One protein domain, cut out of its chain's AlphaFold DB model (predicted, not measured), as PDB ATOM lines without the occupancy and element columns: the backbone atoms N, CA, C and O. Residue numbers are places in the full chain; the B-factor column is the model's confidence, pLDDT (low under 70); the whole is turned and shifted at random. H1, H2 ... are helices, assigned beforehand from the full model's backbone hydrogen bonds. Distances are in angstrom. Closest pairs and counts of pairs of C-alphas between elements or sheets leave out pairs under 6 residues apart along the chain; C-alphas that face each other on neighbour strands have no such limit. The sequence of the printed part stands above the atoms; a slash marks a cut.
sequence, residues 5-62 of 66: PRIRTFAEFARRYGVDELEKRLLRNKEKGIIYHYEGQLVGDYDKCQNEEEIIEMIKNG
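Overview. This is residues 5 to 62 of the 66 residues of an uncharacterized protein of human gut metagenome (UniProt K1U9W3). Two helices, H1 and H2, meet at a corner like a V, and a third, H4, packs across one side of the V, touching both of its arms. The short helix H3 is near H4, and the long loop of residues 32 to 44 runs from H2 to H3. The printed part has 58 residues with four named helices, in the order H1, H2, H3, H4, and no named strand; its class is all helix. It is compact, with a radius of gyration of the C-alphas of 10.7 A, and spans 29 by 24 by 17 A.

Arrangement. H1, residues 5 to 17, and H2, residues 19 to 31, only just touch, with 3 pairs of C-alphas within 8 A, and only at the corner by their tight link. H1 touches H2 with residues 13 to 14 alone, and H2 touches H1 with residues 21 to 22 alone; the closest C-alphas, of Ala 14 and Leu 22, are 5.8 A apart. The two run opposite ways at a steep tilt of 65 degrees. H3, residues 45 to 48, is apart from H2. It is close to but not clearly touching H1, the closest C-alphas, of Arg 6 and Asp 47, being 7.9 A apart. H4, residues 52 to 61, is likewise close to but not clearly touching H3, with the C-alphas of Tyr 46 and Ile 55 closest at 6.0 A. H4 touches H1, closest at the C-alphas of Thr 9 and Glu 52, 5.8 A apart; they run the same way at a steep tilt of 50 degrees. H4 also touches H2, closest at the C-alphas of Arg 25 and Ile 59, 6.1 A apart; at 71 degrees they are only just about perpendicular. In H1, H2 and H4 every O i to N i+4 pair is within hydrogen-bond range; H3 is too short for such a pair, and its one O i to N i+3 pair is within range.

Along the chain. H1 begins at C-alpha 5, (120.013, 159.277, 150.636), and measures 18.2 A from first to last C-alpha. H2 measures 18.7 A and ends at C-alpha 31, (130.739, 158.506, 127.651). H3 has four residues, and H4 measures 14.3 A, ending at C-alpha 61, (121.306, 164.692, 131.321).

Size, cuts and confidence. The two C-alphas farthest apart, of Arg 16 and Gly 40, are 30.4 A apart. The printed part has no cut. The link from H2 to H3, 13 residues, is long; that from H3 to H4 is tight. The mean pLDDT of the printed part is 94.6, and no printed residue is under 70.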
ATOM      1  N   PRO A   5     120.751 158.433 151.576       82.50
ATOM      2  CA  PRO A   5     120.013 159.277 150.636       82.50
ATOM      3  C   PRO A   5     120.454 159.120 149.177       82.50
ATOM      4  O   PRO A   5     119.615 158.849 148.326       82.50
ATOM      5  N   ARG A   6     121.760 159.154 148.886       87.44
ATOM      6  CA  ARG A   6     122.264 159.047 147.501       87.44
ATOM      7  C   ARG A   6     121.903 157.715 146.850       87.44
ATOM      8  O   ARG A   6     121.334 157.707 145.763       87.44
ATOM      9  N   ILE A   7     122.157 156.590 147.528       88.31
ATOM     10  CA  ILE A   7     121.749 155.264 147.023       88.31
ATOM     11  C   ILE A   7     120.233 155.216 146.799       88.31
ATOM     12  O   ILE A   7     119.769 154.688 145.785       88.31
ATOM     13  N   ARG A   8     119.451 155.777 147.730       92.94
ATOM     14  CA  ARG A   8     117.991 155.835 147.596       92.94
ATOM     15  C   ARG A   8     117.572 156.623 146.362       92.94
ATOM     16  O   ARG A   8     116.630 156.196 145.710       92.94
ATOM     17  N   THR A   9     118.283 157.683 145.984       95.50
ATOM     18  CA  THR A   9     117.976 158.440 144.766       95.50
ATOM     19  C   THR A   9     118.159 157.615 143.489       95.50
ATOM     20  O   THR A   9     117.313 157.684 142.599       95.50
ATOM     21  N   PHE A  10     119.200 156.778 143.395       95.69
ATOM     22  CA  PHE A  10     119.361 155.858 142.256       95.69
ATOM     23  C   PHE A  10     118.239 154.814 142.209       95.69
ATOM     24  O   PHE A  10     117.670 154.561 141.146       95.69
ATOM     25  N   ALA A  11     117.880 154.244 143.364       95.50
ATOM     26  CA  ALA A  11     116.764 153.304 143.462       95.50
ATOM     27  C   ALA A  11     115.426 153.967 143.095       95.50
ATOM     28  O   ALA A  11     114.608 153.380 142.390       95.50
ATOM     29  N   GLU A  12     115.219 155.213 143.516       96.00
ATOM     30  CA  GLU A  12     114.035 156.005 143.198       96.00
ATOM     31  C   GLU A  12     113.964 156.345 141.706       96.00
ATOM     32  O   GLU A  12     112.893 156.259 141.102       96.00
ATOM     33  N   PHE A  13     115.098 156.664 141.076       97.00
ATOM     34  CA  PHE A  13     115.167 156.843 139.630       97.00
ATOM     35  C   PHE A  13     114.757 155.557 138.901       97.00
ATOM     36  O   PHE A  13     113.871 155.595 138.047       97.00
ATOM     37  N   ALA A  14     115.343 154.412 139.272       97.44
ATOM     38  CA  ALA A  14     114.989 153.118 138.690       97.44
ATOM     39  C   ALA A  14     113.504 152.783 138.889       97.44
ATOM     40  O   ALA A  14     112.854 152.287 137.974       97.44
ATOM     41  N   ARG A  15     112.937 153.108 140.058       97.00
ATOM     42  CA  ARG A  15     111.510 152.918 140.348       97.00
ATOM     43  C   ARG A  15     110.610 153.760 139.440       97.00
ATOM     44  O   ARG A  15     109.537 153.298 139.066       97.00
ATOM     45  N   ARG A  16     111.014 154.992 139.107       96.88
ATOM     46  CA  ARG A  16     110.222 155.923 138.279       96.88
ATOM     47  C   ARG A  16     110.346 155.663 136.779       96.88
ATOM     48  O   ARG A  16     109.358 155.817 136.070       96.88
ATOM     49  N   TYR A  17     111.541 155.318 136.302       96.94
ATOM     50  CA  TYR A  17     111.857 155.281 134.867       96.94
ATOM     51  C   TYR A  17     112.234 153.889 134.344       96.94
ATOM     52  O   TYR A  17     112.340 153.705 133.135       96.94
ATOM     53  N   GLY A  18     112.409 152.908 135.230       98.00
ATOM     54  CA  GLY A  18     112.871 151.564 134.897       98.00
ATOM     55  C   GLY A  18     114.385 151.402 135.049       98.00
ATOM     56  O   GLY A  18     115.160 152.348 134.897       98.00
ATOM     57  N   VAL A  19     114.804 150.171 135.354       97.81
ATOM     58  CA  VAL A  19     116.224 149.805 135.493       97.81
ATOM     59  C   VAL A  19     116.950 149.926 134.150       97.81
ATOM     60  O   VAL A  19     118.048 150.473 134.115       97.81
ATOM     61  N   ASP A  20     116.310 149.528 133.047       98.12
ATOM     62  CA  ASP A  20     116.892 149.617 131.700       98.12
ATOM     63  C   ASP A  20     117.182 151.072 131.291       98.12
ATOM     64  O   ASP A  20     118.230 151.385 130.724       98.12
ATOM     65  N   GLU A  21     116.271 152.000 131.614       98.00
ATOM     66  CA  GLU A  21     116.486 153.425 131.343       98.00
ATOM     67  C   GLU A  21     117.580 153.992 132.251       98.00
ATOM     68  O   GLU A  21     118.393 154.792 131.786       98.00
ATOM     69  N   LEU A  22     117.652 153.564 133.518       97.94
ATOM     70  CA  LEU A  22     118.766 153.924 134.393       97.94
ATOM     71  C   LEU A  22     120.096 153.483 133.768       97.94
ATOM     72  O   LEU A  22     120.972 154.321 133.576       97.94
ATOM     73  N   GLU A  23     120.238 152.213 133.389       97.94
ATOM     74  CA  GLU A  23     121.466 151.680 132.789       97.94
ATOM     75  C   GLU A  23     121.870 152.449 131.523       97.94
ATOM     76  O   GLU A  23     123.008 152.917 131.406       97.94
ATOM     77  N   LYS A  24     120.915 152.683 130.617       98.19
ATOM     78  CA  LYS A  24     121.128 153.464 129.391       98.19
ATOM     79  C   LYS A  24     121.646 154.872 129.683       98.19
ATOM     80  O   LYS A  24     122.524 155.376 128.977       98.19
ATOM     81  N   ARG A  25     121.105 155.528 130.712       98.00
ATOM     82  CA  ARG A  25     121.543 156.864 131.135       98.00
ATOM     83  C   ARG A  25     122.944 156.833 131.724       98.00
ATOM     84  O   ARG A  25     123.767 157.647 131.314       98.00
ATOM     85  N   LEU A  26     123.235 155.889 132.619       97.38
ATOM     86  CA  LEU A  26     124.561 155.742 133.225       97.38
ATOM     87  C   LEU A  26     125.639 155.515 132.158       97.38
ATOM     88  O   LEU A  26     126.671 156.185 132.187       97.38
ATOM     89  N   LEU A  27     125.378 154.641 131.182       97.44
ATOM     90  CA  LEU A  27     126.313 154.363 130.093       97.44
ATOM     91  C   LEU A  27     126.576 155.614 129.244       97.44
ATOM     92  O   LEU A  27     127.723 156.039 129.106       97.44
ATOM     93  N   ARG A  28     125.509 156.265 128.762       97.44
ATOM     94  CA  ARG A  28     125.608 157.506 127.977       97.44
ATOM     95  C   ARG A  28     126.340 158.615 128.734       97.44
ATOM     96  O   ARG A  28     127.051 159.422 128.140       97.44
ATOM     97  N   ASN A  29     126.123 158.722 130.038       97.19
ATOM     98  CA  ASN A  29     126.726 159.775 130.846       97.19
ATOM     99  C   ASN A  29     128.199 159.496 131.138       97.19
ATOM    100  O   ASN A  29     128.993 160.435 131.160       97.19
ATOM    101  N   LYS A  30     128.579 158.223 131.284       95.88
ATOM    102  CA  LYS A  30     129.983 157.814 131.368       95.88
ATOM    103  C   LYS A  30     130.752 158.216 130.108       95.88
ATOM    104  O   LYS A  30     131.844 158.763 130.215       95.88
ATOM    105  N   GLU A  31     130.158 158.042 128.926       94.50
ATOM    106  CA  GLU A  31     130.739 158.506 127.651       94.50
ATOM    107  C   GLU A  31     130.892 160.035 127.582       94.50
ATOM    108  O   GLU A  31     131.771 160.544 126.891       94.50
ATOM    109  N   LYS A  32     130.070 160.780 128.329       92.38
ATOM    110  CA  LYS A  32     130.171 162.242 128.481       92.38
ATOM    111  C   LYS A  32     131.122 162.686 129.597       92.38
ATOM    112  O   LYS A  32     131.226 163.883 129.850       92.38
ATOM    113  N   GLY A  33     131.793 161.747 130.259       94.88
ATOM    114  CA  GLY A  33     132.777 162.032 131.297       94.88
ATOM    115  C   GLY A  33     132.234 162.072 132.724       94.88
ATOM    116  O   GLY A  33     132.977 162.482 133.608       94.88
ATOM    117  N   ILE A  34     130.992 161.638 132.983       96.12
ATOM    118  CA  ILE A  34     130.522 161.449 134.365       96.12
ATOM    119  C   ILE A  34     131.235 160.247 134.986       96.12
ATOM    120  O   ILE A  34     131.162 159.122 134.480       96.12
ATOM    121  N   ILE A  35     131.887 160.481 136.120       96.12
ATOM    122  CA  ILE A  35     132.604 159.467 136.882       96.12
ATOM    123  C   ILE A  35     131.733 159.046 138.061       96.12
ATOM    124  O   ILE A  35     131.621 159.754 139.056       96.12
ATOM    125  N   TYR A  36     131.120 157.867 137.976       93.94
ATOM    126  CA  TYR A  36     130.318 157.336 139.082       93.94
ATOM    127  C   TYR A  36     131.181 156.812 140.232       93.94
ATOM    128  O   TYR A  36     130.777 156.917 141.373       93.94
ATOM    129  N   HIS A  37     132.385 156.314 139.963       94.44
ATOM    130  CA  HIS A  37     133.342 155.925 140.996       94.44
ATOM    131  C   HIS A  37     134.735 156.390 140.581       94.44
ATOM    132  O   HIS A  37     135.197 156.031 139.495       94.44
ATOM    133  N   TYR A  38     135.396 157.190 141.416       94.75
ATOM    134  CA  TYR A  38     136.811 157.499 141.240       94.75
ATOM    135  C   TYR A  38     137.652 156.243 141.471       94.75
ATOM    136  O   TYR A  38     137.244 155.317 142.176       94.75
ATOM    137  N   GLU A  39     138.843 156.209 140.878       94.62
ATOM    138  CA  GLU A  39     139.745 155.067 140.988       94.62
ATOM    139  C   GLU A  39     140.026 154.715 142.459       94.62
ATOM    140  O   GLU A  39     140.421 155.563 143.260       94.62
ATOM    141  N   GLY A  40     139.763 153.456 142.824       94.56
ATOM    142  CA  GLY A  40     139.930 152.954 144.189       94.56
ATOM    143  C   GLY A  40     138.886 153.438 145.206       94.56
ATOM    144  O   GLY A  40     139.057 153.178 146.396       94.56
ATOM    145  N   GLN A  41     137.814 154.124 144.787       91.75
ATOM    146  CA  GLN A  41     136.816 154.700 145.696       91.75
ATOM    147  C   GLN A  41     135.375 154.324 145.326       91.75
ATOM    148  O   GLN A  41     135.032 154.131 144.167       91.75
ATOM    149  N   LEU A  42     134.495 154.286 146.332       89.50
ATOM    150  CA  LEU A  42     133.038 154.135 146.167       89.50
ATOM    151  C   LEU A  42     132.319 155.496 146.180       89.50
ATOM    152  O   LEU A  42     131.249 155.626 146.773       89.50
ATOM    153  N   VAL A  43     132.970 156.530 145.646       91.62
ATOM    154  CA  VAL A  43     132.433 157.893 145.522       91.62
ATOM    155  C   VAL A  43     132.779 158.439 144.141       91.62
ATOM    156  O   VAL A  43     133.782 158.021 143.562       91.62
ATOM    157  N   GLY A  44     131.969 159.353 143.619       93.38
ATOM    158  CA  GLY A  44     132.094 159.902 142.271       93.38
ATOM    159  C   GLY A  44     131.580 161.333 142.150       93.38
ATOM    160  O   GLY A  44     131.513 162.089 143.118       93.38
ATOM    161  N   ASP A  45     131.216 161.734 140.938       94.81
ATOM    162  CA  ASP A  45     130.645 163.048 140.648       94.81
ATOM    163  C   ASP A  45     129.297 163.255 141.341       94.81
ATOM    164  O   ASP A  45     129.022 164.353 141.815       94.81
ATOM    165  N   TYR A  46     128.500 162.195 141.505       92.94
ATOM    166  CA  TYR A  46     127.225 162.272 142.224       92.94
ATOM    167  C   TYR A  46     127.400 162.645 143.709       92.94
ATOM    168  O   TYR A  46     126.458 163.128 144.333       92.94
ATOM    169  N   ASP A  47     128.593 162.457 144.292       92.81
ATOM    170  CA  ASP A  47     128.879 162.888 145.664       92.81
ATOM    171  C   ASP A  47     129.043 164.411 145.790       92.81
ATOM    172  O   ASP A  47     129.023 164.927 146.911       92.81
ATOM    173  N   LYS A  48     129.183 165.125 144.665       92.00
ATOM    174  CA  LYS A  48     129.197 166.595 144.605       92.00
ATOM    175  C   LYS A  48     127.786 167.190 144.589       92.00
ATOM    176  O   LYS A  48     127.642 168.371 144.896       92.00
ATOM    177  N   CYS A  49     126.766 166.391 144.268       92.00
ATOM    178  CA  CYS A  49     125.373 166.818 144.352       92.00
ATOM    179  C   CYS A  49     124.976 167.081 145.812       92.00
ATOM    180  O   CYS A  49     125.287 166.292 146.715       92.00
ATOM    181  N   GLN A  50     124.256 168.177 146.027       91.25
ATOM    182  CA  GLN A  50     123.794 168.633 147.337       91.25
ATOM    183  C   GLN A  50     122.463 167.993 147.743       91.25
ATOM    184  O   GLN A  50     122.163 167.881 148.930       91.25
ATOM    185  N   ASN A  51     121.657 167.566 146.770       91.56
ATOM    186  CA  ASN A  51     120.316 167.031 146.992       91.56
ATOM    187  C   ASN A  51     119.946 165.954 145.955       91.56
ATOM    188  O   ASN A  51     120.668 165.698 144.990       91.56
ATOM    189  N   GLU A  52     118.806 165.300 146.175       92.50
ATOM    190  CA  GLU A  52     118.311 164.217 145.317       92.50
ATOM    191  C   GLU A  52     117.942 164.699 143.903       92.50
ATOM    192  O   GLU A  52     118.095 163.953 142.936       92.50
ATOM    193  N   GLU A  53     117.477 165.941 143.758       93.06
ATOM    194  CA  GLU A  53     117.071 166.505 142.467       93.06
ATOM    195  C   GLU A  53     118.275 166.686 141.540       93.06
ATOM    196  O   GLU A  53     118.221 166.282 140.377       93.06
ATOM    197  N   GLU A  54     119.395 167.186 142.065       94.44
ATOM    198  CA  GLU A  54     120.657 167.291 141.328       94.44
ATOM    199  C   GLU A  54     121.167 165.924 140.860       94.44
ATOM    200  O   GLU A  54     121.624 165.795 139.723       94.44
ATOM    201  N   ILE A  55     121.040 164.881 141.688       94.94
ATOM    202  CA  ILE A  55     121.417 163.513 141.300       94.94
ATOM    203  C   ILE A  55     120.497 163.009 140.180       94.94
ATOM    204  O   ILE A  55     120.979 162.450 139.194       94.94
ATOM    205  N   ILE A  56     119.181 163.222 140.289       95.31
ATOM    206  CA  ILE A  56     118.219 162.831 139.249       95.31
ATOM    207  C   ILE A  56     118.529 163.542 137.928       95.31
ATOM    208  O   ILE A  56     118.546 162.897 136.877       95.31
ATOM    209  N   GLU A  57     118.791 164.846 137.952       95.19
ATOM    210  CA  GLU A  57     119.104 165.606 136.741       95.19
ATOM    211  C   GLU A  57     120.472 165.235 136.156       95.19
ATOM    212  O   GLU A  57     120.599 165.118 134.930       95.19
ATOM    213  N   MET A  58     121.467 164.942 137.001       95.94
ATOM    214  CA  MET A  58     122.742 164.376 136.564       95.94
ATOM    215  C   MET A  58     122.517 163.043 135.839       95.94
ATOM    216  O   MET A  58     123.043 162.858 134.741       95.94
ATOM    217  N   ILE A  59     121.696 162.139 136.386       96.62
ATOM    218  CA  ILE A  59     121.356 160.865 135.733       96.62
ATOM    219  C   ILE A  59     120.641 161.119 134.398       96.62
ATOM    220  O   ILE A  59     121.015 160.537 133.383       96.62
ATOM    221  N   LYS A  60     119.659 162.021 134.323       96.00
ATOM    222  CA  LYS A  60     118.933 162.282 133.066       96.00
ATOM    223  C   LYS A  60     119.824 162.851 131.962       96.00
ATOM    224  O   LYS A  60     119.702 162.445 130.798       96.00
ATOM    225  N   ASN A  61     120.680 163.809 132.305       94.06
ATOM    226  CA  ASN A  61     121.306 164.692 131.321       94.06
ATOM    227  C   ASN A  61     122.804 164.428 131.120       94.06
ATOM    228  O   ASN A  61     123.342 164.756 130.052       94.06
ATOM    229  N   GLY A  62     123.457 163.817 132.110       92.56
ATOM    230  CA  GLY A  62     124.905 163.632 132.149       92.56
ATOM    231  C   GLY A  62     125.643 164.947 132.345       92.56
ATOM    232  O   GLY A  62     126.630 165.196 131.661       92.56
TER     233      GLY A  62